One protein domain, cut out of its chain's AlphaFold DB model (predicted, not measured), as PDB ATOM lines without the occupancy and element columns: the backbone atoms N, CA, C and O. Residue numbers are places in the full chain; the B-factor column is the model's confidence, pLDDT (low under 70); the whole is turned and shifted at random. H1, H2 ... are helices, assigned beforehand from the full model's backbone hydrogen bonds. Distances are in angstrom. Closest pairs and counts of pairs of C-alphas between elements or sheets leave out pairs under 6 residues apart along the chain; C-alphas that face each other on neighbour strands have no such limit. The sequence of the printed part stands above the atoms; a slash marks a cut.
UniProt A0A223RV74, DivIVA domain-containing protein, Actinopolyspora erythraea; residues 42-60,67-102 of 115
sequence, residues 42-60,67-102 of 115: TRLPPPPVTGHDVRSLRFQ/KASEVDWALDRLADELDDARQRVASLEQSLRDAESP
ATOM      1  N   THR A  42     111.069  61.437 113.014       64.56
ATOM      2  CA  THR A  42     110.134  61.340 114.133       64.56
ATOM      3  C   THR A  42     109.078  62.446 114.037       64.56
ATOM      4  O   THR A  42     109.179  63.490 114.680       64.56
ATOM      5  N   ARG A  43     108.051  62.227 113.215       70.88
ATOM      6  CA  ARG A  43     106.829  63.032 113.234       70.88
ATOM      7  C   ARG A  43     105.688  62.219 113.809       70.88
ATOM      8  O   ARG A  43     105.361  61.155 113.298       70.88
ATOM      9  N   LEU A  44     105.073  62.773 114.842       75.88
ATOM     10  CA  LEU A  44     103.754  62.359 115.286       75.88
ATOM     11  C   LEU A  44     102.696  63.076 114.433       75.88
ATOM     12  O   LEU A  44     102.909  64.243 114.072       75.88
ATOM     13  N   PRO A  45     101.572  62.417 114.100       81.00
ATOM     14  CA  PRO A  45     100.436  63.104 113.505       81.00
ATOM     15  C   PRO A  45      99.895  64.175 114.469       81.00
ATOM     16  O   PRO A  45     100.148  64.110 115.679       81.00
ATOM     17  N   PRO A  46      99.148  65.176 113.965       83.56
ATOM     18  CA  PRO A  46      98.429  66.105 114.826       83.56
ATOM     19  C   PRO A  46      97.560  65.335 115.831       83.56
ATOM     20  O   PRO A  46      97.027  64.279 115.480       83.56
ATOM     21  N   PRO A  47      97.389  65.837 117.066       83.38
ATOM     22  CA  PRO A  47      96.486  65.216 118.022       83.38
ATOM     23  C   PRO A  47      95.096  65.002 117.400       83.38
ATOM     24  O   PRO A  47      94.615  65.892 116.696       83.38
ATOM     25  N   PRO A  48      94.440  63.860 117.670       84.50
ATOM     26  CA  PRO A  48      94.771  62.885 118.713       84.50
ATOM     27  C   PRO A  48      95.669  61.700 118.255       84.50
ATOM     28  O   PRO A  48      95.220  60.802 117.558       84.50
ATOM     29  N   VAL A  49      96.883  61.576 118.820       88.44
ATOM     30  CA  VAL A  49      97.867  60.464 118.630       88.44
ATOM     31  C   VAL A  49      97.480  59.104 119.250       88.44
ATOM     32  O   VAL A  49      97.366  59.020 120.467       88.44
ATOM     33  N   THR A  50      97.331  58.036 118.473       90.62
ATOM     34  CA  THR A  50      97.023  56.666 118.954       90.62
ATOM     35  C   THR A  50      98.269  55.870 119.364       90.62
ATOM     36  O   THR A  50      99.391  56.243 119.016       90.62
ATOM     37  N   GLY A  51      98.103  54.736 120.056       89.56
ATOM     38  CA  GLY A  51      99.205  53.808 120.323       89.56
ATOM     39  C   GLY A  51      99.834  53.254 119.037       89.56
ATOM     40  O   GLY A  51     101.051  53.076 118.969       89.56
ATOM     41  N   HIS A  52      99.048  53.075 117.968       88.62
ATOM     42  CA  HIS A  52      99.573  52.712 116.646       88.62
ATOM     43  C   HIS A  52     100.539  53.771 116.096       88.62
ATOM     44  O   HIS A  52     101.617  53.432 115.603       88.62
ATOM     45  N   ASP A  53     100.199  55.052 116.250       87.62
ATOM     46  CA  ASP A  53     101.054  56.157 115.816       87.62
ATOM     47  C   ASP A  53     102.386  56.164 116.579       87.62
ATOM     48  O   ASP A  53     103.436  56.379 115.973       87.62
ATOM     49  N   VAL A  54     102.373  55.846 117.880       89.12
ATOM     50  CA  VAL A  54     103.590  55.715 118.704       89.12
ATOM     51  C   VAL A  54     104.480  54.565 118.215       89.12
ATOM     52  O   VAL A  54     105.684  54.756 118.049       89.12
ATOM     53  N   ARG A  55     103.910  53.393 117.902       88.69
ATOM     54  CA  ARG A  55     104.671  52.237 117.374       88.69
ATOM     55  C   ARG A  55     105.222  52.470 115.968       88.69
ATOM     56  O   ARG A  55     106.209  51.853 115.564       88.69
ATOM     57  N   SER A  56     104.587  53.359 115.208       86.94
ATOM     58  CA  SER A  56     105.038  53.736 113.866       86.94
ATOM     59  C   SER A  56     106.251  54.679 113.875       86.94
ATOM     60  O   SER A  56     106.865  54.891 112.826       86.94
ATOM     61  N   LEU A  57     106.636  55.216 115.043       87.00
ATOM     62  CA  LEU A  57     107.744  56.156 115.158       87.00
ATOM     63  C   LEU A  57     109.075  55.547 114.712       87.00
ATOM     64  O   LEU A  57     109.385  54.364 114.887       87.00
ATOM     65  N   ARG A  58     109.891  56.409 114.108       82.56
ATOM     66  CA  ARG A  58     111.244  56.091 113.660       82.56
ATOM     67  C   ARG A  58     112.207  57.096 114.263       82.56
ATOM     68  O   ARG A  58     112.024  58.305 114.119       82.56
ATOM     69  N   PHE A  59     113.222  56.574 114.941       81.00
ATOM     70  CA  PHE A  59     114.266  57.347 115.603       81.00
ATOM     71  C   PHE A  59     115.592  57.168 114.865       81.00
ATOM     72  O   PHE A  59     115.868  56.107 114.305       81.00
ATOM     73  N   GLN A  60     116.420  58.208 114.869       78.12
ATOM     74  CA  GLN A  60     117.773  58.145 114.322       78.12
ATOM     75  C   GLN A  60     118.724  57.475 115.326       78.12
ATOM     76  O   GLN A  60     118.674  57.762 116.522       78.12
ATOM     77  N   LYS A  67     119.866  52.352 124.590       85.06
ATOM     78  CA  LYS A  67     119.764  51.036 123.968       85.06
ATOM     79  C   LYS A  67     118.417  50.931 123.252       85.06
ATOM     80  O   LYS A  67     117.378  51.046 123.896       85.06
ATOM     81  N   ALA A  68     118.441  50.670 121.944       86.00
ATOM     82  CA  ALA A  68     117.228  50.602 121.123       86.00
ATOM     83  C   ALA A  68     116.164  49.679 121.740       86.00
ATOM     84  O   ALA A  68     115.034  50.099 121.917       86.00
ATOM     85  N   SER A  69     116.557  48.497 122.229       87.56
ATOM     86  CA  SER A  69     115.622  47.552 122.855       87.56
ATOM     87  C   SER A  69     114.932  48.075 124.123       87.56
ATOM     88  O   SER A  69     113.820  47.661 124.421       87.56
ATOM     89  N   GLU A  70     115.603  48.917 124.916       91.06
ATOM     90  CA  GLU A  70     115.001  49.506 126.126       91.06
ATOM     91  C   GLU A  70     114.010  50.607 125.754       91.06
ATOM     92  O   GLU A  70     112.943  50.705 126.355       91.06
ATOM     93  N   VAL A  71     114.353  51.402 124.736       92.06
ATOM     94  CA  VAL A  71     113.464  52.425 124.179       92.06
ATOM     95  C   VAL A  71     112.241  51.775 123.538       92.06
ATOM     96  O   VAL A  71     111.128  52.191 123.836       92.06
ATOM     97  N   ASP A  72     112.429  50.731 122.731       90.44
ATOM     98  CA  ASP A  72     111.344  50.000 122.071       90.44
ATOM     99  C   ASP A  72     110.378  49.406 123.105       90.44
ATOM    100  O   ASP A  72     109.173  49.630 123.027       90.44
ATOM    101  N   TRP A  73     110.910  48.751 124.145       94.25
ATOM    102  CA  TRP A  73     110.098  48.231 125.249       94.25
ATOM    103  C   TRP A  73     109.298  49.332 125.962       94.25
ATOM    104  O   TRP A  73     108.111  49.155 126.250       94.25
ATOM    105  N   ALA A  74     109.928  50.475 126.245       95.44
ATOM    106  CA  ALA A  74     109.259  51.589 126.908       95.44
ATOM    107  C   ALA A  74     108.158  52.200 126.024       95.44
ATOM    108  O   ALA A  74     107.080  52.519 126.525       95.44
ATOM    109  N   LEU A  75     108.407  52.342 124.720       94.75
ATOM    110  CA  LEU A  75     107.437  52.874 123.762       94.75
ATOM    111  C   LEU A  75     106.250  51.935 123.558       94.75
ATOM    112  O   LEU A  75     105.123  52.421 123.508       94.75
ATOM    113  N   ASP A  76     106.474  50.622 123.497       94.69
ATOM    114  CA  ASP A  76     105.387  49.644 123.423       94.69
ATOM    115  C   ASP A  76     104.497  49.716 124.665       94.69
ATOM    116  O   ASP A  76     103.275  49.811 124.550       94.69
ATOM    117  N   ARG A  77     105.106  49.774 125.858       95.38
ATOM    118  CA  ARG A  77     104.353  49.897 127.110       95.38
ATOM    119  C   ARG A  77     103.544  51.196 127.172       95.38
ATOM    120  O   ARG A  77     102.417  51.187 127.658       95.38
ATOM    121  N   LEU A  78     104.110  52.306 126.696       95.62
ATOM    122  CA  LEU A  78     103.419  53.596 126.634       95.62
ATOM    123  C   LEU A  78     102.300  53.610 125.586       95.62
ATOM    124  O   LEU A  78     101.276  54.248 125.817       95.62
ATOM    125  N   ALA A  79     102.474  52.920 124.457       94.75
ATOM    126  CA  ALA A  79     101.444  52.785 123.434       94.75
ATOM    127  C   ALA A  79     100.216  52.036 123.972       94.75
ATOM    128  O   ALA A  79      99.096  52.493 123.756       94.75
ATOM    129  N   ASP A  80     100.430  50.949 124.723       95.81
ATOM    130  CA  ASP A  80      99.350  50.200 125.381       95.81
ATOM    131  C   ASP A  80      98.573  51.082 126.373       95.81
ATOM    132  O   ASP A  80      97.349  51.177 126.311       95.81
ATOM    133  N   GLU A  81      99.279  51.792 127.260       96.38
ATOM    134  CA  GLU A  81      98.647  52.674 128.254       96.38
ATOM    135  C   GLU A  81      97.885  53.844 127.605       96.38
ATOM    136  O   GLU A  81      96.856  54.291 128.117       96.38
ATOM    137  N   LEU A  82      98.369  54.349 126.465       95.38
ATOM    138  CA  LEU A  82      97.700  55.402 125.705       95.38
ATOM    139  C   LEU A  82      96.387  54.910 125.085       95.38
ATOM    140  O   LEU A  82      95.387  55.635 125.129       95.38
ATOM    141  N   ASP A  83      96.378  53.701 124.526       94.50
ATOM    142  CA  ASP A  83      95.173  53.095 123.958       94.50
ATOM    143  C   ASP A  83      94.133  52.815 125.057       94.50
ATOM    144  O   ASP A  83      92.966  53.194 124.909       94.50
ATOM    145  N   ASP A  84      94.562  52.290 126.207       95.31
ATOM    146  CA  ASP A  84      93.717  52.094 127.390       95.31
ATOM    147  C   ASP A  84      93.098  53.408 127.884       95.31
ATOM    148  O   ASP A  84      91.891  53.499 128.137       95.31
ATOM    149  N   ALA A  85      93.914  54.460 128.020       94.81
ATOM    150  CA  ALA A  85      93.443  55.769 128.457       94.81
ATOM    151  C   ALA A  85      92.390  56.335 127.492       94.81
ATOM    152  O   ALA A  85      91.382  56.896 127.927       94.81
ATOM    153  N   ARG A  86      92.578  56.146 126.184       93.44
ATOM    154  CA  ARG A  86      91.627  56.602 125.163       93.44
ATOM    155  C   ARG A  86      90.324  55.843 125.170       93.44
ATOM    156  O   ARG A  86      89.273  56.465 125.051       93.44
ATOM    157  N   GLN A  87      90.378  54.526 125.327       94.94
ATOM    158  CA  GLN A  87      89.172  53.714 125.449       94.94
ATOM    159  C   GLN A  87      88.341  54.147 126.660       94.94
ATOM    160  O   GLN A  87      87.123  54.289 126.551       94.94
ATOM    161  N   ARG A  88      88.993  54.444 127.792       95.56
ATOM    162  CA  ARG A  88      88.314  54.969 128.988       95.56
ATOM    163  C   ARG A  88      87.664  56.327 128.726       95.56
ATOM    164  O   ARG A  88      86.505  56.507 129.084       95.56
ATOM    165  N   VAL A  89      88.362  57.257 128.071       95.75
ATOM    166  CA  VAL A  89      87.790  58.567 127.702       95.75
ATOM    167  C   VAL A  89      86.582  58.394 126.780       95.75
ATOM    168  O   VAL A  89      85.526  58.944 127.069       95.75
ATOM    169  N   ALA A  90      86.688  57.564 125.740       93.81
ATOM    170  CA  ALA A  90      85.585  57.301 124.818       93.81
ATOM    171  C   ALA A  90      84.363  56.681 125.524       93.81
ATOM    172  O   ALA A  90      83.225  57.063 125.251       93.81
ATOM    173  N   SER A  91      84.589  55.761 126.468       95.06
ATOM    174  CA  SER A  91      83.532  55.171 127.298       95.06
ATOM    175  C   SER A  91      82.851  56.203 128.200       95.06
ATOM    176  O   SER A  91      81.628  56.164 128.357       95.06
ATOM    177  N   LEU A  92      83.621  57.113 128.802       96.38
ATOM    178  CA  LEU A  92      83.085  58.174 129.655       96.38
ATOM    179  C   LEU A  92      82.270  59.175 128.831       96.38
ATOM    180  O   LEU A  92      81.141  59.479 129.203       96.38
ATOM    181  N   GLU A  93      82.796  59.624 127.690       95.69
ATOM    182  CA  GLU A  93      82.088  60.515 126.763       95.69
ATOM    183  C   GLU A  93      80.777  59.902 126.268       95.69
ATOM    184  O   GLU A  93      79.771  60.603 126.161       95.69
ATOM    185  N   GLN A  94      80.758  58.595 125.998       94.94
ATOM    186  CA  GLN A  94      79.531  57.901 125.621       94.94
ATOM    187  C   GLN A  94      78.509  57.889 126.761       94.94
ATOM    188  O   GLN A  94      77.356  58.243 126.545       94.94
ATOM    189  N   SER A  95      78.949  57.573 127.981       94.12
ATOM    190  CA  SER A  95      78.077  57.561 129.163       94.12
ATOM    191  C   SER A  95      77.477  58.943 129.448       94.12
ATOM    192  O   SER A  95      76.313  59.046 129.823       94.12
ATOM    193  N   LEU A  96      78.258  60.009 129.237       94.44
ATOM    194  CA  LEU A  96      77.797  61.398 129.318       94.44
ATOM    195  C   LEU A  96      76.727  61.701 128.259       94.44
ATOM    196  O   LEU A  96      75.665  62.209 128.611       94.44
ATOM    197  N   ARG A  97      76.958  61.333 126.990       93.50
ATOM    198  CA  ARG A  97      75.979  61.526 125.900       93.50
ATOM    199  C   ARG A  97      74.666  60.780 126.139       93.50
ATOM    200  O   ARG A  97      73.594  61.314 125.846       93.50
ATOM    201  N   ASP A  98      74.748  59.565 126.671       92.06
ATOM    202  CA  ASP A  98      73.577  58.744 126.986       92.06
ATOM    203  C   ASP A  98      72.797  59.339 128.175       92.06
ATOM    204  O   ASP A  98      71.570  59.428 128.128       92.06
ATOM    205  N   ALA A  99      73.501  59.842 129.197       88.81
ATOM    206  CA  ALA A  99      72.905  60.539 130.340       88.81
ATOM    207  C   ALA A  99      72.298  61.912 129.988       88.81
ATOM    208  O   ALA A  99      71.386  62.364 130.680       88.81
ATOM    209  N   GLU A 100      72.771  62.567 128.923       86.50
ATOM    210  CA  GLU A 100      72.181  63.789 128.352       86.50
ATOM    211  C   GLU A 100      70.998  63.506 127.406       86.50
ATOM    212  O   GLU A 100      70.210  64.410 127.118       86.50
ATOM    213  N   SER A 101      70.816  62.255 126.963       71.06
ATOM    214  CA  SER A 101      69.720  61.828 126.077       71.06
ATOM    215  C   SER A 101      68.493  61.147 126.739       71.06
ATOM    216  O   SER A 101      67.826  60.376 126.047       71.06
ATOM    217  N   PRO A 102      68.078  61.407 128.000       61.75
ATOM    218  CA  PRO A 102      67.014  60.635 128.644       61.75
ATOM    219  C   PRO A 102      65.584  61.127 128.332       61.75
ATOM    220  O   PRO A 102      64.677  60.824 129.094       61.75
TER     221      PRO A 102
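This is residues 42 to 60 and 67 to 102 of the 115 residues of the protein "DivIVA domain-containing protein" of Actinopolyspora erythraea (UniProt A0A223RV74). One long straight helix, H2, makes the length of the model, and the short helix H1 packs on its first half within a loop of the chain folded beside it. Residues 87 to 102, most of them in H2, stick out free beyond this body. The printed part has 55 residues with two named helices, H1 then H2, and no named strand; the class is all helix. It is only just extended, close to loose, with a radius of gyration of the C-alphas of 15.3 A and spans of 53 by 20 by 9 A.

Find C-alpha 68 at (117.228, 50.602, 121.123); from there H2, residues 68 to 100, runs 47.5 A to C-alpha 100 at (72.181, 63.789, 128.352). Then look at C-alpha 51 at (99.205, 53.808, 120.323), where H1, residues 51 to 55, begins.

H2 touches H1 with residues 75 to 83 alone; the closest C-alphas, those of Ala 79 and Gly 51, are 4.0 A apart. In H1 and H2 every O i to N i+4 pair is within hydrogen-bond range.

The C-alphas farthest apart, those of Lys 67 and Pro 102, are 53.8 A apart. Residues 61 to 66 are not printed, and C-alphas 60 and 67 stand 12.1 A apart across this cut. Residues 42 and 102 have pLDDT under 70.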